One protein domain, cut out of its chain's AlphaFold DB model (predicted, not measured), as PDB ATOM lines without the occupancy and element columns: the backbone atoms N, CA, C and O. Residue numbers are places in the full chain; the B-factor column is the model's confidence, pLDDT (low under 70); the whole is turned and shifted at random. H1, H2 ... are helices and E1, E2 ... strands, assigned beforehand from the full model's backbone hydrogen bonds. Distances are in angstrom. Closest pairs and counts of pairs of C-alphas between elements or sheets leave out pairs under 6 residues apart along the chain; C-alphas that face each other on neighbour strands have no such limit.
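Overview. This is residues 325 to 457 and 465 to 477 of the 880 residues of an uncharacterized protein of Pseudomonadales bacterium (UniProt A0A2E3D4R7). The model shows two strongly twisted antiparallel sheets: E5 to E9 curl like part of a barrel, and one end of the four-stranded sheet E1 to E4 meets this curl where the end of E2 comes up to E6 and E1 passes near E9. The turn of the long hairpin E1 and E2, residues 342 to 347, sticks out at the other end, and the short helix H1 packs across E1. The printed part has 146 residues, with nine named strands and one named helix in the order E1 E2 E3 E4 E5 E6 E7 E8 H1 E9, and the class is mostly strand. The strands lie in the order E1 E2 E3 E4 in one sheet and E5 E6 E7 E8 E9 in the other. The whole is only just compact, close to loose, with a radius of gyration of the C-alphas of 17.5 A and spans of 46 by 41 by 25 A.

Arrangement. E1, residues 332 to 342, and E2, residues 347 to 357, form an antiparallel hairpin at 165 degrees, with N 332 and O 357 3.0 A apart and N 342 and O 347 2.8 A apart, both within hydrogen-bond range. E2 forms another hairpin with E3, residues 364 to 369, antiparallel at 153 degrees, with N 356 to O 364 at 2.8 A. E3 and E4, residues 374 to 378, form a third at 139 degrees, with N 369 to O 374 at 2.8 A. The four strands are a meander, each the antiparallel neighbour of the one before. E5, residues 383 to 388, is apart from E4 and begins a second meander, E5 E6 E7 E8. It forms a hairpin with E6, residues 391 to 405, with N 386 to O 393 at 2.8 A. E6 bends by 90 degrees at residue 398; its pairing is staggered, with E5 over residues 391 to 396 and with E7, residues 410 to 416, over residues 396 to 405. E6 and E7 are antiparallel at 151 degrees, with N 400 to O 414 at 2.9 A. E7 and E8, residues 429 to 437, form a hairpin at 125 degrees, with N 411 to O 431 at 2.9 A. E9, residues 466 to 474, is an edge strand antiparallel to E8 at 160 degrees, with N 436 to O 467 at 2.8 A. Between the sheets, the closest C-alphas of E2 and E6 are those of Ile 357 and Thr 400, 7.2 A apart, and E1 and E9 are near each other, with 7 pairs of C-alphas within 10 A. H1, residues 449 to 454, is on the sheet E1 to E4 at a height of 8.5 A, only just over E1 with 3 of its 6 C-alphas, and runs across the strands at 90 degrees to E1 on the local plane. The closest C-alphas of H1 and E1 are those of Asp 450 and Ser 337, 6.1 A apart. In H1, 0 of 2 O i to N i+4 pairs and 3 of 3 O i to N i+3 pairs are within hydrogen-bond range.

Along the chain. E1 begins at C-alpha 332 (235.458, 206.589, 222.866) and is 32.7 A long; E2 is 33.1 A. E3 measures 15.9 A, E4 12.2 A and E5 15.4 A. E6, the longest strand by residues, is 29.9 A from C-alpha 391 (205.637, 202.896, 239.149) to C-alpha 405. E7 measures 19.3 A, E8 25.2 A, H1 10.3 A and E9 24.9 A, ending at C-alpha 474 (225.383, 210.759, 238.661).

Size, cuts and confidence. The two C-alphas farthest apart are those of Ala 344 and Ser 407, 54.0 A. Residues 458 to 464 are not printed, and C-alphas 457 and 465 are 17.4 A apart across the cut. The links E7 to E8 and E8 to H1 are long. The mean pLDDT of the printed part is 84.9, and it is under 70 at residues 340 to 349, 370 to 373 and 380 to 381.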
ATOM      1  N   SER A 325     233.091 217.231 223.472       91.69
ATOM      2  CA  SER A 325     232.481 217.417 222.145       91.69
ATOM      3  C   SER A 325     233.484 217.392 220.980       91.69
ATOM      4  O   SER A 325     233.079 217.289 219.821       91.69
ATOM      5  N   ALA A 326     234.790 217.493 221.247       88.19
ATOM      6  CA  ALA A 326     235.827 217.351 220.230       88.19
ATOM      7  C   ALA A 326     236.249 215.891 219.997       88.19
ATOM      8  O   ALA A 326     236.710 215.581 218.895       88.19
ATOM      9  N   VAL A 327     236.095 215.009 220.992       89.69
ATOM     10  CA  VAL A 327     236.537 213.603 220.922       89.69
ATOM     11  C   VAL A 327     235.379 212.630 220.722       89.69
ATOM     12  O   VAL A 327     235.491 211.726 219.897       89.69
ATOM     13  N   LEU A 328     234.225 212.871 221.354       90.00
ATOM     14  CA  LEU A 328     233.064 211.969 221.315       90.00
ATOM     15  C   LEU A 328     232.400 211.887 219.935       90.00
ATOM     16  O   LEU A 328     231.736 210.903 219.624       90.00
ATOM     17  N   ALA A 329     232.655 212.859 219.056       85.38
ATOM     18  CA  ALA A 329     232.276 212.773 217.647       85.38
ATOM     19  C   ALA A 329     233.047 211.690 216.870       85.38
ATOM     20  O   ALA A 329     232.581 211.223 215.829       85.38
ATOM     21  N   SER A 330     234.249 211.328 217.332       84.75
ATOM     22  CA  SER A 330     235.049 210.234 216.760       84.75
ATOM     23  C   SER A 330     234.807 208.903 217.475       84.75
ATOM     24  O   SER A 330     235.065 207.862 216.880       84.75
ATOM     25  N   GLY A 331     234.284 208.958 218.700       89.44
ATOM     26  CA  GLY A 331     234.006 207.817 219.558       89.44
ATOM     27  C   GLY A 331     235.098 207.562 220.592       89.44
ATOM     28  O   GLY A 331     236.290 207.737 220.315       89.44
ATOM     29  N   ILE A 332     234.656 207.151 221.773       94.38
ATOM     30  CA  ILE A 332     235.458 206.589 222.866       94.38
ATOM     31  C   ILE A 332     235.035 205.133 223.064       94.38
ATOM     32  O   ILE A 332     233.960 204.740 222.606       94.38
ATOM     33  N   VAL A 333     235.901 204.342 223.680       95.88
ATOM     34  CA  VAL A 333     235.764 202.890 223.753       95.88
ATOM     35  C   VAL A 333     236.143 202.423 225.149       95.88
ATOM     36  O   VAL A 333     237.247 202.744 225.576       95.88
ATOM     37  N   TRP A 334     235.266 201.700 225.830       93.88
ATOM     38  CA  TRP A 334     235.607 200.954 227.045       93.88
ATOM     39  C   TRP A 334     235.950 199.509 226.670       93.88
ATOM     40  O   TRP A 334     235.534 199.051 225.603       93.88
ATOM     41  N   PHE A 335     236.729 198.821 227.499       92.69
ATOM     42  CA  PHE A 335     237.047 197.397 227.362       92.69
ATOM     43  C   PHE A 335     236.815 196.729 228.710       92.69
ATOM     44  O   PHE A 335     237.279 197.259 229.711       92.69
ATOM     45  N   GLU A 336     236.158 195.577 228.712       88.81
ATOM     46  CA  GLU A 336     235.815 194.843 229.929       88.81
ATOM     47  C   GLU A 336     236.085 193.353 229.738       88.81
ATOM     48  O   GLU A 336     235.995 192.824 228.622       88.81
ATOM     49  N   SER A 337     236.486 192.690 230.814       86.12
ATOM     50  CA  SER A 337     236.653 191.248 230.850       86.12
ATOM     51  C   SER A 337     236.154 190.697 232.166       86.12
ATOM     52  O   SER A 337     236.263 191.362 233.189       86.12
ATOM     53  N   ASP A 338     235.687 189.460 232.117       77.56
ATOM     54  CA  ASP A 338     235.335 188.696 233.304       77.56
ATOM     55  C   ASP A 338     235.893 187.279 233.167       77.56
ATOM     56  O   ASP A 338     236.007 186.741 232.053       77.56
ATOM     57  N   SER A 339     236.249 186.672 234.293       74.31
ATOM     58  CA  SER A 339     236.696 185.294 234.371       74.31
ATOM     59  C   SER A 339     236.078 184.573 235.568       74.31
ATOM     60  O   SER A 339     236.076 185.049 236.698       74.31
ATOM     61  N   TRP A 340     235.553 183.366 235.336       69.00
ATOM     62  CA  TRP A 340     235.001 182.546 236.414       69.00
ATOM     63  C   TRP A 340     235.301 181.068 236.220       69.00
ATOM     64  O   TRP A 340     235.407 180.550 235.107       69.00
ATOM     65  N   TYR A 341     235.405 180.348 237.332       65.56
ATOM     66  CA  TYR A 341     235.620 178.908 237.315       65.56
ATOM     67  C   TYR A 341     234.286 178.152 237.253       65.56
ATOM     68  O   TYR A 341     233.562 178.041 238.246       65.56
ATOM     69  N   ASP A 342     233.965 177.571 236.099       61.72
ATOM     70  CA  ASP A 342     232.816 176.681 235.941       61.72
ATOM     71  C   ASP A 342     233.117 175.318 236.587       61.72
ATOM     72  O   ASP A 342     233.921 174.515 236.098       61.72
ATOM     73  N   GLN A 343     232.426 175.024 237.691       59.47
ATOM     74  CA  GLN A 343     232.558 173.760 238.416       59.47
ATOM     75  C   GLN A 343     232.056 172.544 237.624       59.47
ATOM     76  O   GLN A 343     232.551 171.436 237.845       59.47
ATOM     77  N   ALA A 344     231.083 172.708 236.725       51.03
ATOM     78  CA  ALA A 344     230.540 171.607 235.934       51.03
ATOM     79  C   ALA A 344     231.529 171.162 234.855       51.03
ATOM     80  O   ALA A 344     231.702 169.955 234.643       51.03
ATOM     81  N   SER A 345     232.208 172.113 234.207       47.50
ATOM     82  CA  SER A 345     233.285 171.813 233.263       47.50
ATOM     83  C   SER A 345     234.650 171.628 233.928       47.50
ATOM     84  O   SER A 345     235.523 171.032 233.302       47.50
ATOM     85  N   GLN A 346     234.829 172.082 235.175       52.50
ATOM     86  CA  GLN A 346     236.131 172.225 235.845       52.50
ATOM     87  C   GLN A 346     237.088 173.095 235.010       52.50
ATOM     88  O   GLN A 346     238.224 172.693 234.763       52.50
ATOM     89  N   GLN A 347     236.604 174.225 234.486       53.12
ATOM     90  CA  GLN A 347     237.366 175.110 233.591       53.12
ATOM     91  C   GLN A 347     237.138 176.571 233.958       53.12
ATOM     92  O   GLN A 347     236.032 176.938 234.341       53.12
ATOM     93  N   GLU A 348     238.163 177.391 233.769       59.66
ATOM     94  CA  GLU A 348     238.027 178.843 233.779       59.66
ATOM     95  C   GLU A 348     237.415 179.300 232.449       59.66
ATOM     96  O   GLU A 348     237.902 178.957 231.368       59.66
ATOM     97  N   GLN A 349     236.310 180.025 232.528       65.44
ATOM     98  CA  GLN A 349     235.669 180.688 231.405       65.44
ATOM     99  C   GLN A 349     236.076 182.157 231.425       65.44
ATOM    100  O   GLN A 349     236.278 182.716 232.499       65.44
ATOM    101  N   ARG A 350     236.212 182.766 230.245       72.69
ATOM    102  CA  ARG A 350     236.550 184.185 230.115       72.69
ATOM    103  C   ARG A 350     235.671 184.850 229.072       72.69
ATOM    104  O   ARG A 350     235.532 184.311 227.968       72.69
ATOM    105  N   PHE A 351     235.160 186.026 229.401       79.25
ATOM    106  CA  PHE A 351     234.486 186.920 228.470       79.25
ATOM    107  C   PHE A 351     235.335 188.160 228.232       79.25
ATOM    108  O   PHE A 351     236.067 188.613 229.108       79.25
ATOM    109  N   PHE A 352     235.264 188.682 227.011       87.06
ATOM    110  CA  PHE A 352     235.930 189.922 226.643       87.06
ATOM    111  C   PHE A 352     234.975 190.745 225.807       87.06
ATOM    112  O   PHE A 352     234.484 190.273 224.775       87.06
ATOM    113  N   GLU A 353     234.782 191.989 226.207       91.56
ATOM    114  CA  GLU A 353     233.832 192.891 225.590       91.56
ATOM    115  C   GLU A 353     234.438 194.273 225.366       91.56
ATOM    116  O   GLU A 353     235.427 194.679 225.984       91.56
ATOM    117  N   TYR A 354     233.865 195.001 224.415       93.75
ATOM    118  CA  TYR A 354     234.096 196.433 224.304       93.75
ATOM    119  C   TYR A 354     232.846 197.147 223.800       93.75
ATOM    120  O   TYR A 354     232.162 196.686 222.880       93.75
ATOM    121  N   GLY A 355     232.607 198.343 224.328       93.25
ATOM    122  CA  GLY A 355     231.556 199.239 223.860       93.25
ATOM    123  C   GLY A 355     232.114 200.486 223.191       93.25
ATOM    124  O   GLY A 355     233.226 200.933 223.456       93.25
ATOM    125  N   VAL A 356     231.347 201.069 222.267       93.50
ATOM    126  CA  VAL A 356     231.712 202.311 221.569       93.50
ATOM    127  C   VAL A 356     230.666 203.383 221.825       93.50
ATOM    128  O   VAL A 356     229.556 203.314 221.299       93.50
ATOM    129  N   ILE A 357     231.056 204.449 222.522       92.56
ATOM    130  CA  ILE A 357     230.182 205.586 222.830       92.56
ATOM    131  C   ILE A 357     230.501 206.745 221.883       92.56
ATOM    132  O   ILE A 357     231.650 207.180 221.752       92.56
ATOM    133  N   THR A 358     229.477 207.282 221.210       92.56
ATOM    134  CA  THR A 358     229.619 208.431 220.294       92.56
ATOM    135  C   THR A 358     228.485 209.441 220.447       92.56
ATOM    136  O   THR A 358     227.390 209.108 220.891       92.56
ATOM    137  N   ASP A 359     228.706 210.685 220.014       89.69
ATOM    138  CA  ASP A 359     227.669 211.735 220.031       89.69
ATOM    139  C   ASP A 359     226.690 211.684 218.843       89.69
ATOM    140  O   ASP A 359     225.816 212.544 218.682       89.69
ATOM    141  N   SER A 360     226.857 210.678 217.983       85.50
ATOM    142  CA  SER A 360     226.184 210.578 216.689       85.50
ATOM    143  C   SER A 360     225.274 209.358 216.556       85.50
ATOM    144  O   SER A 360     224.467 209.299 215.621       85.50
ATOM    145  N   ALA A 361     225.393 208.412 217.484       88.31
ATOM    146  CA  ALA A 361     224.659 207.160 217.528       88.31
ATOM    147  C   ALA A 361     224.438 206.727 218.985       88.31
ATOM    148  O   ALA A 361     225.028 207.291 219.904       88.31
ATOM    149  N   ALA A 362     223.561 205.744 219.171       88.94
ATOM    150  CA  ALA A 362     223.548 204.968 220.398       88.94
ATOM    151  C   ALA A 362     224.863 204.189 220.523       88.94
ATOM    152  O   ALA A 362     225.521 203.933 219.509       88.94
ATOM    153  N   GLU A 363     225.223 203.846 221.747       91.12
ATOM    154  CA  GLU A 363     226.318 202.931 222.029       91.12
ATOM    155  C   GLU A 363     226.132 201.574 221.329       91.12
ATOM    156  O   GLU A 363     225.014 201.159 221.018       91.12
ATOM    157  N   SER A 364     227.247 200.920 221.019       90.88
ATOM    158  CA  SER A 364     227.295 199.600 220.383       90.88
ATOM    159  C   SER A 364     228.296 198.719 221.115       90.88
ATOM    160  O   SER A 364     229.406 199.197 221.356       90.88
ATOM    161  N   PHE A 365     227.930 197.465 221.365       90.31
ATOM    162  CA  PHE A 365     228.703 196.491 222.135       90.31
ATOM    163  C   PHE A 365     229.198 195.359 221.243       90.31
ATOM    164  O   PHE A 365     228.557 195.012 220.243       90.31
ATOM    165  N   PHE A 366     230.351 194.801 221.588       92.31
ATOM    166  CA  PHE A 366     230.969 193.715 220.850       92.31
ATOM    167  C   PHE A 366     231.588 192.714 221.812       92.31
ATOM    168  O   PHE A 366     232.388 193.104 222.655       92.31
ATOM    169  N   GLU A 367     231.304 191.438 221.595       88.69
ATOM    170  CA  GLU A 367     231.849 190.332 222.380       88.69
ATOM    171  C   GLU A 367     232.906 189.585 221.560       88.69
ATOM    172  O   GLU A 367     232.762 189.386 220.341       88.69
ATOM    173  N   TYR A 368     233.994 189.170 222.209       84.62
ATOM    174  CA  TYR A 368     234.998 188.328 221.579       84.62
ATOM    175  C   TYR A 368     234.507 186.887 221.476       84.62
ATOM    176  O   TYR A 368     234.530 186.100 222.421       84.62
ATOM    177  N   ASN A 369     234.164 186.496 220.259       73.06
ATOM    178  CA  ASN A 369     233.794 185.133 219.954       73.06
ATOM    179  C   ASN A 369     235.054 184.259 219.873       73.06
ATOM    180  O   ASN A 369     235.723 184.190 218.832       73.06
ATOM    181  N   THR A 370     235.357 183.556 220.964       64.00
ATOM    182  CA  THR A 370     236.519 182.657 221.082       64.00
ATOM    183  C   THR A 370     236.527 181.549 220.027       64.00
ATOM    184  O   THR A 370     237.599 181.122 219.591       64.00
ATOM    185  N   SER A 371     235.349 181.146 219.546       56.28
ATOM    186  CA  SER A 371     235.179 180.143 218.498       56.28
ATOM    187  C   SER A 371     235.604 180.625 217.113       56.28
ATOM    188  O   SER A 371     236.219 179.892 216.328       56.28
ATOM    189  N   THR A 372     235.308 181.882 216.782       58.50
ATOM    190  CA  THR A 372     235.646 182.447 215.465       58.50
ATOM    191  C   THR A 372     236.907 183.308 215.468       58.50
ATOM    192  O   THR A 372     237.434 183.598 214.386       58.50
ATOM    193  N   GLY A 373     237.385 183.708 216.647       66.19
ATOM    194  CA  GLY A 373     238.452 184.689 216.833       66.19
ATOM    195  C   GLY A 373     238.078 186.083 216.324       66.19
ATOM    196  O   GLY A 373     238.958 186.829 215.895       66.19
ATOM    197  N   ASN A 374     236.783 186.410 216.273       75.19
ATOM    198  CA  ASN A 374     236.287 187.716 215.838       75.19
ATOM    199  C   ASN A 374     235.511 188.396 216.959       75.19
ATOM    200  O   ASN A 374     234.963 187.744 217.835       75.19
ATOM    201  N   TRP A 375     235.422 189.716 216.853       85.56
ATOM    202  CA  TRP A 375     234.539 190.532 217.670       85.56
ATOM    203  C   TRP A 375     233.186 190.649 216.971       85.56
ATOM    204  O   TRP A 375     233.106 191.241 215.885       85.56
ATOM    205  N   ASP A 376     232.155 190.059 217.563       87.50
ATOM    206  CA  ASP A 376     230.795 190.043 217.031       87.50
ATOM    207  C   ASP A 376     229.962 191.142 217.710       87.50
ATOM    208  O   ASP A 376     230.042 191.333 218.914       87.50
ATOM    209  N   GLU A 377     229.184 191.902 216.931       89.88
ATOM    210  CA  GLU A 377     228.303 192.949 217.474       89.88
ATOM    211  C   GLU A 377     227.126 192.303 218.213       89.88
ATOM    212  O   GLU A 377     226.354 191.550 217.600       89.88
ATOM    213  N   LEU A 378     226.965 192.632 219.494       83.56
ATOM    214  CA  LEU A 378     225.811 192.222 220.283       83.56
ATOM    215  C   LEU A 378     224.610 193.099 219.911       83.56
ATOM    216  O   LEU A 378     224.662 194.330 219.916       83.56
ATOM    217  N   LEU A 379     223.529 192.435 219.499       72.25
ATOM    218  CA  LEU A 379     222.279 193.074 219.073       72.25
ATOM    219  C   LEU A 379     221.130 192.853 220.060       72.25
ATOM    220  O   LEU A 379     220.039 193.371 219.804       72.25
ATOM    221  N   ASP A 380     221.345 192.029 221.086       65.75
ATOM    222  CA  ASP A 380     220.419 191.925 222.208       65.75
ATOM    223  C   ASP A 380     220.771 193.045 223.184       65.75
ATOM    224  O   ASP A 380     221.947 193.265 223.457       65.75
ATOM    225  N   ASP A 381     219.761 193.802 223.595       68.19
ATOM    226  CA  ASP A 381     219.932 194.895 224.544       68.19
ATOM    227  C   ASP A 381     219.210 194.470 225.812       68.19
ATOM    228  O   ASP A 381     217.979 194.316 225.791       68.19
ATOM    229  N   ASP A 382     219.952 194.300 226.900       78.06
ATOM    230  CA  ASP A 382     219.336 193.991 228.178       78.06
ATOM    231  C   ASP A 382     218.476 195.161 228.652       78.06
ATOM    232  O   ASP A 382     218.751 196.347 228.427       78.06
ATOM    233  N   VAL A 383     217.331 194.806 229.235       85.69
ATOM    234  CA  VAL A 383     216.326 195.769 229.676       85.69
ATOM    235  C   VAL A 383     216.399 195.899 231.186       85.69
ATOM    236  O   VAL A 383     215.801 195.113 231.929       85.69
ATOM    237  N   GLU A 384     217.043 196.967 231.630       88.62
ATOM    238  CA  GLU A 384     217.057 197.361 233.027       88.62
ATOM    239  C   GLU A 384     215.685 197.862 233.485       88.62
ATOM    240  O   GLU A 384     214.943 198.558 232.771       88.62
ATOM    241  N   GLN A 385     215.341 197.527 234.727       92.38
ATOM    242  CA  GLN A 385     214.101 197.952 235.354       92.38
ATOM    243  C   GLN A 385     214.360 199.048 236.386       92.38
ATOM    244  O   GLN A 385     215.343 199.033 237.123       92.38
ATOM    245  N   PHE A 386     213.412 199.978 236.494       94.12
ATOM    246  CA  PHE A 386     213.495 201.109 237.411       94.12
ATOM    247  C   PHE A 386     212.207 201.303 238.201       94.12
ATOM    248  O   PHE A 386     211.098 201.193 237.667       94.12
ATOM    249  N   ILE A 387     212.333 201.706 239.466       95.00
ATOM    250  CA  ILE A 387     211.207 202.214 240.254       95.00
ATOM    251  C   ILE A 387     211.181 203.738 240.184       95.00
ATOM    252  O   ILE A 387     212.099 204.432 240.605       95.00
ATOM    253  N   THR A 388     210.067 204.285 239.702       93.44
ATOM    254  CA  THR A 388     209.883 205.730 239.537       93.44
ATOM    255  C   THR A 388     208.679 206.237 240.314       93.44
ATOM    256  O   THR A 388     207.824 205.486 240.783       93.44
ATOM    257  N   ALA A 389     208.501 207.560 240.352       91.75
ATOM    258  CA  ALA A 389     207.284 208.174 240.880       91.75
ATOM    259  C   ALA A 389     205.985 207.752 240.151       91.75
ATOM    260  O   ALA A 389     204.895 208.030 240.660       91.75
ATOM    261  N   ASN A 390     206.076 207.102 238.983       90.81
ATOM    262  CA  ASN A 390     204.938 206.596 238.213       90.81
ATOM    263  C   ASN A 390     204.755 205.066 238.304       90.81
ATOM    264  O   ASN A 390     203.815 204.556 237.692       90.81
ATOM    265  N   GLY A 391     205.591 204.361 239.073       92.31
ATOM    266  CA  GLY A 391     205.637 202.896 239.149       92.31
ATOM    267  C   GLY A 391     206.875 202.336 238.446       92.31
ATOM    268  O   GLY A 391     207.872 203.048 238.333       92.31
ATOM    269  N   LEU A 392     206.794 201.086 237.980       93.31
ATOM    270  CA  LEU A 392     207.862 200.464 237.196       93.31
ATOM    271  C   LEU A 392     208.007 201.136 235.826       93.31
ATOM    272  O   LEU A 392     207.003 201.421 235.162       93.31
ATOM    273  N   ASP A 393     209.249 201.371 235.434       91.88
ATOM    274  CA  ASP A 393     209.668 201.852 234.120       91.88
ATOM    275  C   ASP A 393     210.890 201.042 233.669       91.88
ATOM    276  O   ASP A 393     211.461 200.295 234.463       91.88
ATOM    277  N   THR A 394     211.276 201.175 232.407       91.19
ATOM    278  CA  THR A 394     212.392 200.417 231.825       91.19
ATOM    279  C   THR A 394     213.312 201.320 231.027       91.19
ATOM    280  O   THR A 394     212.866 202.334 230.478       91.19
ATOM    281  N   ALA A 395     214.569 200.919 230.911       90.75
ATOM    282  CA  ALA A 395     215.487 201.426 229.906       90.75
ATOM    283  C   ALA A 395     216.341 200.275 229.371       90.75
ATOM    284  O   ALA A 395     216.442 199.232 230.001       90.75
ATOM    285  N   LEU A 396     216.905 200.462 228.189       88.62
ATOM    286  CA  LEU A 396     217.974 199.615 227.694       88.62
ATOM    287  C   LEU A 396     219.247 199.948 228.453       88.62
ATOM    288  O   LEU A 396     219.500 201.137 228.701       88.62
ATOM    289  N   ASP A 397     220.073 198.937 228.675       83.75
ATOM    290  CA  ASP A 397     221.472 199.133 229.026       83.75
ATOM    291  C   ASP A 397     222.274 199.570 227.790       83.75
ATOM    292  O   ASP A 397     223.015 198.835 227.144       83.75
ATOM    293  N   ARG A 398     221.959 200.776 227.319       86.75
ATOM    294  CA  ARG A 398     222.598 201.393 226.163       86.75
ATOM    295  C   ARG A 398     222.508 202.891 226.272       86.75
ATOM    296  O   ARG A 398     221.410 203.471 226.291       86.75
ATOM    297  N   TYR A 399     223.661 203.539 226.211       88.31
ATOM    298  CA  TYR A 399     223.731 204.972 226.415       88.31
ATOM    299  C   TYR A 399     223.743 205.764 225.108       88.31
ATOM    300  O   TYR A 399     224.099 205.315 224.014       88.31
ATOM    301  N   THR A 400     223.321 207.020 225.221       90.75
ATOM    302  CA  THR A 400     223.534 208.034 224.194       90.75
ATOM    303  C   THR A 400     223.956 209.352 224.818       90.75
ATOM    304  O   THR A 400     223.506 209.731 225.904       90.75
ATOM    305  N   ILE A 401     224.772 210.109 224.088       92.81
ATOM    306  CA  ILE A 401     225.129 211.469 224.479       92.81
ATOM    307  C   ILE A 401     224.018 212.408 224.008       92.81
ATOM    308  O   ILE A 401     223.903 212.752 222.830       92.81
ATOM    309  N   SER A 402     223.184 212.853 224.946       90.81
ATOM    310  CA  SER A 402     222.038 213.721 224.642       90.81
ATOM    311  C   SER A 402     222.424 215.197 224.490       90.81
ATOM    312  O   SER A 402     221.655 216.011 223.959       90.81
ATOM    313  N   GLY A 403     223.629 215.558 224.931       92.50
ATOM    314  CA  GLY A 403     224.176 216.897 224.812       92.50
ATOM    315  C   GLY A 403     225.416 217.102 225.669       92.50
ATOM    316  O   GLY A 403     226.071 216.156 226.092       92.50
ATOM    317  N   TYR A 404     225.722 218.376 225.912       94.50
ATOM    318  CA  TYR A 404     226.878 218.794 226.693       94.50
ATOM    319  C   TYR A 404     226.535 219.986 227.576       94.50
ATOM    320  O   TYR A 404     225.784 220.880 227.152       94.50
ATOM    321  N   VAL A 405     227.164 220.070 228.745       92.12
ATOM    322  CA  VAL A 405     227.192 221.302 229.542       92.12
ATOM    323  C   VAL A 405     228.501 222.072 229.321       92.12
ATOM    324  O   VAL A 405     229.335 221.715 228.489       92.12
ATOM    325  N   ASN A 406     228.609 223.257 229.931       87.62
ATOM    326  CA  ASN A 406     229.824 224.089 229.942       87.62
ATOM    327  C   ASN A 406     230.469 224.416 228.578       87.62
ATOM    328  O   ASN A 406     231.624 224.812 228.508       87.62
ATOM    329  N   SER A 407     229.676 224.439 227.501       84.50
ATOM    330  CA  SER A 407     230.136 224.662 226.117       84.50
ATOM    331  C   SER A 407     230.873 223.472 225.493       84.50
ATOM    332  O   SER A 407     231.735 223.688 224.644       84.50
ATOM    333  N   GLY A 408     230.485 222.243 225.842       81.31
ATOM    334  CA  GLY A 408     231.048 221.033 225.240       81.31
ATOM    335  C   GLY A 408     232.115 220.343 226.084       81.31
ATOM    336  O   GLY A 408     232.802 219.507 225.508       81.31
ATOM    337  N   GLU A 409     232.251 220.756 227.351       88.81
ATOM    338  CA  GLU A 409     233.296 220.362 228.321       88.81
ATOM    339  C   GLU A 409     232.813 219.326 229.350       88.81
ATOM    340  O   GLU A 409     233.546 219.016 230.265       88.81
ATOM    341  N   THR A 410     231.576 218.848 229.245       93.25
ATOM    342  CA  THR A 410     231.084 217.718 230.042       93.25
ATOM    343  C   THR A 410     229.971 217.085 229.221       93.25
ATOM    344  O   THR A 410     229.056 217.801 228.776       93.25
ATOM    345  N   ALA A 411     230.054 215.789 228.952       95.06
ATOM    346  CA  ALA A 411     229.035 215.060 228.203       95.06
ATOM    347  C   ALA A 411     227.855 214.685 229.107       95.06
ATOM    348  O   ALA A 411     228.023 214.496 230.305       95.06
ATOM    349  N   ILE A 412     226.651 214.610 228.536       94.19
ATOM    350  CA  ILE A 412     225.449 214.162 229.250       94.19
ATOM    351  C   ILE A 412     225.042 212.798 228.691       94.19
ATOM    352  O   ILE A 412     224.497 212.727 227.581       94.19
ATOM    353  N   LEU A 413     225.273 211.740 229.460       93.19
ATOM    354  CA  LEU A 413     224.888 210.371 229.130       93.19
ATOM    355  C   LEU A 413     223.484 210.091 229.657       93.19
ATOM    356  O   LEU A 413     223.080 210.571 230.716       93.19
ATOM    357  N   ASN A 414     222.686 209.421 228.836       92.38
ATOM    358  CA  ASN A 414     221.324 209.024 229.170       92.38
ATOM    359  C   ASN A 414     221.060 207.655 228.547       92.38
ATOM    360  O   ASN A 414     221.454 207.461 227.389       92.38
ATOM    361  N   PRO A 415     220.333 206.770 229.237       91.38
ATOM    362  CA  PRO A 415     219.936 205.502 228.663       91.38
ATOM    363  C   PRO A 415     218.843 205.700 227.602       91.38
ATOM    364  O   PRO A 415     218.249 206.785 227.442       91.38
ATOM    365  N   LEU A 416     218.582 204.643 226.843       89.56
ATOM    366  CA  LEU A 416     217.598 204.613 225.763       89.56
ATOM    367  C   LEU A 416     216.381 203.761 226.133       89.56
ATOM    368  O   LEU A 416     216.443 202.898 226.989       89.56
ATOM    369  N   GLN A 417     215.248 203.988 225.476       88.88
ATOM    370  CA  GLN A 417     214.162 203.006 225.396       88.88
ATOM    371  C   GLN A 417     214.403 202.037 224.238       88.88
ATOM    372  O   GLN A 417     215.071 202.395 223.266       88.88
ATOM    373  N   GLU A 418     213.705 200.896 224.246       84.19
ATOM    374  CA  GLU A 418     213.627 199.953 223.111       84.19
ATOM    375  C   GLU A 418     213.271 200.629 221.769       84.19
ATOM    376  O   GLU A 418     213.667 200.180 220.694       84.19
ATOM    377  N   ASP A 419     212.501 201.726 221.790       83.75
ATOM    378  CA  ASP A 419     212.138 202.473 220.578       83.75
ATOM    379  C   ASP A 419     213.212 203.482 220.116       83.75
ATOM    380  O   ASP A 419     212.993 204.231 219.153       83.75
ATOM    381  N   GLY A 420     214.368 203.488 220.785       81.69
ATOM    382  CA  GLY A 420     215.517 204.358 220.548       81.69
ATOM    383  C   GLY A 420     215.344 205.780 221.079       81.69
ATOM    384  O   GLY A 420     216.110 206.672 220.703       81.69
ATOM    385  N   THR A 421     214.317 206.052 221.891       86.69
ATOM    386  CA  THR A 421     214.142 207.373 222.506       86.69
ATOM    387  C   THR A 421     214.990 207.527 223.764       86.69
ATOM    388  O   THR A 421     215.074 206.629 224.587       86.69
ATOM    389  N   THR A 422     215.617 208.691 223.926       86.19
ATOM    390  CA  THR A 422     216.417 209.009 225.114       86.19
ATOM    391  C   THR A 422     215.555 209.157 226.363       86.19
ATOM    392  O   THR A 422     214.553 209.883 226.338       86.19
ATOM    393  N   VAL A 423     216.001 208.564 227.470       84.88
ATOM    394  CA  VAL A 423     215.316 208.600 228.764       84.88
ATOM    395  C   VAL A 423     216.078 209.450 229.772       84.88
ATOM    396  O   VAL A 423     216.788 208.956 230.633       84.88
ATOM    397  N   SER A 424     215.864 210.762 229.726       79.94
ATOM    398  CA  SER A 424     216.521 211.707 230.645       79.94
ATOM    399  C   SER A 424     215.817 211.868 232.000       79.94
ATOM    400  O   SER A 424     215.862 212.940 232.606       79.94
ATOM    401  N   THR A 425     214.998 210.896 232.395       78.62
ATOM    402  CA  THR A 425     214.175 210.963 233.616       78.62
ATOM    403  C   THR A 425     214.397 209.794 234.563       78.62
ATOM    404  O   THR A 425     213.810 209.822 235.642       78.62
ATOM    405  N   LEU A 426     215.166 208.786 234.144       82.44
ATOM    406  CA  LEU A 426     215.495 207.613 234.953       82.44
ATOM    407  C   LEU A 426     216.908 207.754 235.509       82.44
ATOM    408  O   LEU A 426     217.063 207.904 236.714       82.44
ATOM    409  N   VAL A 427     217.889 207.807 234.609       84.81
ATOM    410  CA  VAL A 427     219.308 207.975 234.926       84.81
ATOM    411  C   VAL A 427     219.884 209.057 234.019       84.81
ATOM    412  O   VAL A 427     219.479 209.216 232.861       84.81
ATOM    413  N   THR A 428     220.769 209.885 234.555       91.38
ATOM    414  CA  THR A 428     221.505 210.889 233.789       91.38
ATOM    415  C   THR A 428     222.858 211.079 234.437       91.38
ATOM    416  O   THR A 428     222.921 211.545 235.572       91.38
ATOM    417  N   SER A 429     223.911 210.839 233.670       93.69
ATOM    418  CA  SER A 429     225.286 210.923 234.155       93.69
ATOM    419  C   SER A 429     226.021 212.030 233.406       93.69
ATOM    420  O   SER A 429     225.797 212.279 232.212       93.69
ATOM    421  N   HIS A 430     226.865 212.761 234.119       95.31
ATOM    422  CA  HIS A 430     227.808 213.702 233.536       95.31
ATOM    423  C   HIS A 430     229.163 213.030 233.403       95.31
ATOM    424  O   HIS A 430     229.622 212.423 234.354       95.31
ATOM    425  N   VAL A 431     229.791 213.154 232.236       95.25
ATOM    426  CA  VAL A 431     231.107 212.559 231.989       95.25
ATOM    427  C   VAL A 431     232.101 213.649 231.631       95.25
ATOM    428  O   VAL A 431     231.910 214.360 230.635       95.25
ATOM    429  N   ASP A 432     233.148 213.756 232.442       94.31
ATOM    430  CA  ASP A 432     234.308 214.623 232.233       94.31
ATOM    431  C   ASP A 432     235.534 213.754 231.905       94.31
ATOM    432  O   ASP A 432     235.773 212.735 232.551       94.31
ATOM    433  N   LEU A 433     236.315 214.131 230.886       94.12
ATOM    434  CA  LEU A 433     237.431 213.326 230.376       94.12
ATOM    435  C   LEU A 433     238.796 213.996 230.593       94.12
ATOM    436  O   LEU A 433     239.046 215.141 230.193       94.12
ATOM    437  N   LEU A 434     239.745 213.216 231.111       93.25
ATOM    438  CA  LEU A 434     241.171 213.547 231.144       93.25
ATOM    439  C   LEU A 434     241.934 212.711 230.111       93.25
ATOM    440  O   LEU A 434     242.057 211.502 230.253       93.25
ATOM    441  N   GLU A 435     242.504 213.341 229.080       94.06
ATOM    442  CA  GLU A 435     243.312 212.643 228.069       94.06
ATOM    443  C   GLU A 435     244.713 212.296 228.594       94.06
ATOM    444  O   GLU A 435     245.443 213.158 229.099       94.06
ATOM    445  N   ILE A 436     245.117 211.048 228.356       93.00
ATOM    446  CA  ILE A 436     246.447 210.496 228.596       93.00
ATOM    447  C   ILE A 436     247.048 210.029 227.262       93.00
ATOM    448  O   ILE A 436     246.415 209.361 226.438       93.00
ATOM    449  N   ASN A 437     248.315 210.380 227.025       93.44
ATOM    450  CA  ASN A 437     249.051 209.872 225.871       93.44
ATOM    451  C   ASN A 437     249.704 208.528 226.198       93.44
ATOM    452  O   ASN A 437     250.707 208.494 226.907       93.44
ATOM    453  N   VAL A 438     249.185 207.463 225.595       94.31
ATOM    454  CA  VAL A 438     249.637 206.086 225.829       94.31
ATOM    455  C   VAL A 438     250.578 205.569 224.738       94.31
ATOM    456  O   VAL A 438     250.952 204.409 224.740       94.31
ATOM    457  N   GLU A 439     251.015 206.410 223.795       94.88
ATOM    458  CA  GLU A 439     251.957 205.986 222.751       94.88
ATOM    459  C   GLU A 439     253.263 205.414 223.335       94.88
ATOM    460  O   GLU A 439     253.994 206.096 224.056       94.88
ATOM    461  N   GLY A 440     253.599 204.187 222.933       92.06
ATOM    462  CA  GLY A 440     254.778 203.447 223.374       92.06
ATOM    463  C   GLY A 440     254.621 202.748 224.723       92.06
ATOM    464  O   GLY A 440     255.621 202.232 225.215       92.06
ATOM    465  N   LYS A 441     253.420 202.758 225.313       91.31
ATOM    466  CA  LYS A 441     253.097 202.034 226.549       91.31
ATOM    467  C   LYS A 441     252.635 200.608 226.244       91.31
ATOM    468  O   LYS A 441     252.004 200.436 225.195       91.31
ATOM    469  N   PRO A 442     252.942 199.622 227.103       87.75
ATOM    470  CA  PRO A 442     252.370 198.282 226.994       87.75
ATOM    471  C   PRO A 442     250.841 198.337 227.045       87.75
ATOM    472  O   PRO A 442     250.278 199.156 227.771       87.75
ATOM    473  N   MET A 443     250.169 197.507 226.246       88.62
ATOM    474  CA  MET A 443     248.700 197.440 226.250       88.62
ATOM    475  C   MET A 443     248.171 196.767 227.518       88.62
ATOM    476  O   MET A 443     247.245 197.286 228.131       88.62
ATOM    477  N   ALA A 444     248.820 195.676 227.934       79.31
ATOM    478  CA  ALA A 444     248.500 194.870 229.115       79.31
ATOM    479  C   ALA A 444     248.475 195.646 230.445       79.31
ATOM    480  O   ALA A 444     247.849 195.206 231.394       79.31
ATOM    481  N   THR A 445     249.158 196.788 230.510       77.44
ATOM    482  CA  THR A 445     249.213 197.664 231.688       77.44
ATOM    483  C   THR A 445     247.937 198.485 231.895       77.44
ATOM    484  O   THR A 445     247.675 198.953 232.991       77.44
ATOM    485  N   LEU A 446     247.200 198.775 230.820       83.31
ATOM    486  CA  LEU A 446     246.075 199.718 230.847       83.31
ATOM    487  C   LEU A 446     244.723 199.037 230.625       83.31
ATOM    488  O   LEU A 446     243.720 199.728 230.478       83.31
ATOM    489  N   LEU A 447     244.720 197.714 230.513       85.56
ATOM    490  CA  LEU A 447     243.532 196.885 230.356       85.56
ATOM    491  C   LEU A 447     243.435 195.971 231.573       85.56
ATOM    492  O   LEU A 447     244.460 195.698 232.202       85.56
ATOM    493  N   SER A 448     242.229 195.492 231.868       78.38
ATOM    494  CA  SER A 448     242.003 194.570 232.979       78.38
ATOM    495  C   SER A 448     242.910 193.331 232.877       78.38
ATOM    496  O   SER A 448     243.291 192.917 231.768       78.38
ATOM    497  N   PRO A 449     243.281 192.720 234.016       74.69
ATOM    498  CA  PRO A 449     244.220 191.604 234.048       74.69
ATOM    499  C   PRO A 449     243.866 190.443 233.109       74.69
ATOM    500  O   PRO A 449     244.774 189.884 232.485       74.69
ATOM    501  N   ASP A 450     242.583 190.115 232.905       77.94
ATOM    502  CA  ASP A 450     242.224 188.990 232.030       77.94
ATOM    503  C   ASP A 450     242.558 189.258 230.556       77.94
ATOM    504  O   ASP A 450     242.879 188.318 229.821       77.94
ATOM    505  N   PHE A 451     242.562 190.520 230.093       80.81
ATOM    506  CA  PHE A 451     242.941 190.848 228.707       80.81
ATOM    507  C   PHE A 451     244.379 190.448 228.381       80.81
ATOM    508  O   PHE A 451     244.694 190.207 227.209       80.81
ATOM    509  N   LYS A 452     245.250 190.307 229.390       73.50
ATOM    510  CA  LYS A 452     246.619 189.802 229.210       73.50
ATOM    511  C   LYS A 452     246.637 188.409 228.592       73.50
ATOM    512  O   LYS A 452     247.557 188.085 227.852       73.50
ATOM    513  N   ALA A 453     245.598 187.603 228.807       70.62
ATOM    514  CA  ALA A 453     245.479 186.277 228.203       70.62
ATOM    515  C   ALA A 453     245.467 186.289 226.666       70.62
ATOM    516  O   ALA A 453     245.749 185.259 226.042       70.62
ATOM    517  N   GLY A 454     245.103 187.425 226.064       73.81
ATOM    518  CA  GLY A 454     245.072 187.624 224.621       73.81
ATOM    519  C   GLY A 454     246.096 188.626 224.091       73.81
ATOM    520  O   GLY A 454     246.025 188.932 222.905       73.81
ATOM    521  N   LEU A 455     247.014 189.154 224.906       76.81
ATOM    522  CA  LEU A 455     247.993 190.173 224.498       76.81
ATOM    523  C   LEU A 455     249.425 189.697 224.760       76.81
ATOM    524  O   LEU A 455     249.709 189.130 225.811       76.81
ATOM    525  N   ASP A 456     250.353 189.983 223.843       71.62
ATOM    526  CA  ASP A 456     251.771 189.717 224.086       71.62
ATOM    527  C   ASP A 456     252.370 190.828 224.969       71.62
ATOM    528  O   ASP A 456     252.091 192.014 224.788       71.62
ATOM    529  N   ALA A 457     253.320 190.490 225.847       70.25
ATOM    530  CA  ALA A 457     254.045 191.483 226.659       70.25
ATOM    531  C   ALA A 457     254.786 192.550 225.813       70.25
ATOM    532  O   ALA A 457     255.132 193.631 226.292       70.25
ATOM    533  N   ALA A 465     247.389 206.623 219.521       96.88
ATOM    534  CA  ALA A 465     246.669 205.999 220.631       96.88
ATOM    535  C   ALA A 465     246.522 206.959 221.824       96.88
ATOM    536  O   ALA A 465     247.489 207.609 222.236       96.88
ATOM    537  N   ARG A 466     245.305 207.078 222.356       95.31
ATOM    538  CA  ARG A 466     244.982 207.873 223.550       95.31
ATOM    539  C   ARG A 466     244.103 207.049 224.473       95.31
ATOM    540  O   ARG A 466     243.209 206.370 223.968       95.31
ATOM    541  N   ALA A 467     244.356 207.180 225.769       95.06
ATOM    542  CA  ALA A 467     243.417 206.797 226.808       95.06
ATOM    543  C   ALA A 467     242.764 208.061 227.385       95.06
ATOM    544  O   ALA A 467     243.324 209.160 227.287       95.06
ATOM    545  N   TYR A 468     241.586 207.909 227.964       94.81
ATOM    546  CA  TYR A 468     240.836 208.938 228.653       94.81
ATOM    547  C   TYR A 468     240.404 208.377 229.989       94.81
ATOM    548  O   TYR A 468     239.760 207.340 230.025       94.81
ATOM    549  N   VAL A 469     240.728 209.075 231.062       93.06
ATOM    550  CA  VAL A 469     240.181 208.753 232.374       93.06
ATOM    551  C   VAL A 469     238.895 209.546 232.511       93.06
ATOM    552  O   VAL A 469     238.927 210.781 232.451       93.06
ATOM    553  N   ALA A 470     237.778 208.835 232.557       93.69
ATOM    554  CA  ALA A 470     236.444 209.389 232.653       93.69
ATOM    555  C   ALA A 470     236.041 209.486 234.115       93.69
ATOM    556  O   ALA A 470     236.109 208.492 234.818       93.69
ATOM    557  N   THR A 471     235.595 210.657 234.556       92.62
ATOM    558  CA  THR A 471     234.853 210.793 235.812       92.62
ATOM    559  C   THR A 471     233.372 210.857 235.471       92.62
ATOM    560  O   THR A 471     232.950 211.758 234.737       92.62
ATOM    561  N   ILE A 472     232.603 209.888 235.962       92.75
ATOM    562  CA  ILE A 472     231.175 209.724 235.689       92.75
ATOM    563  C   ILE A 472     230.408 210.153 236.937       92.75
ATOM    564  O   ILE A 472     230.433 209.470 237.951       92.75
ATOM    565  N   THR A 473     229.735 211.302 236.880       93.88
ATOM    566  CA  THR A 473     228.975 211.856 238.006       93.88
ATOM    567  C   THR A 473     227.476 211.704 237.800       93.88
ATOM    568  O   THR A 473     226.880 212.333 236.911       93.88
ATOM    569  N   GLU A 474     226.822 210.990 238.701       92.69
ATOM    570  CA  GLU A 474     225.383 210.759 238.661       92.69
ATOM    571  C   GLU A 474     224.586 212.021 238.994       92.69
ATOM    572  O   GLU A 474     224.781 212.672 240.016       92.69
ATOM    573  N   GLN A 475     223.666 212.423 238.116       92.62
ATOM    574  CA  GLN A 475     222.887 213.661 238.277       92.62
ATOM    575  C   GLN A 475     221.501 213.421 238.871       92.62
ATOM    576  O   GLN A 475     220.813 214.372 239.263       92.62
ATOM    577  N   THR A 476     221.058 212.169 238.905       87.31
ATOM    578  CA  THR A 476     219.727 211.782 239.363       87.31
ATOM    579  C   THR A 476     219.816 210.547 240.230       87.31
ATOM    580  O   THR A 476     220.322 209.527 239.787       87.31
ATOM    581  N   GLU A 477     219.241 210.628 241.425       91.25
ATOM    582  CA  GLU A 477     219.019 209.449 242.255       91.25
ATOM    583  C   GLU A 477     218.081 208.467 241.536       91.25
ATOM    584  O   GLU A 477     217.003 208.866 241.071       91.25
TER     585      GLU A 477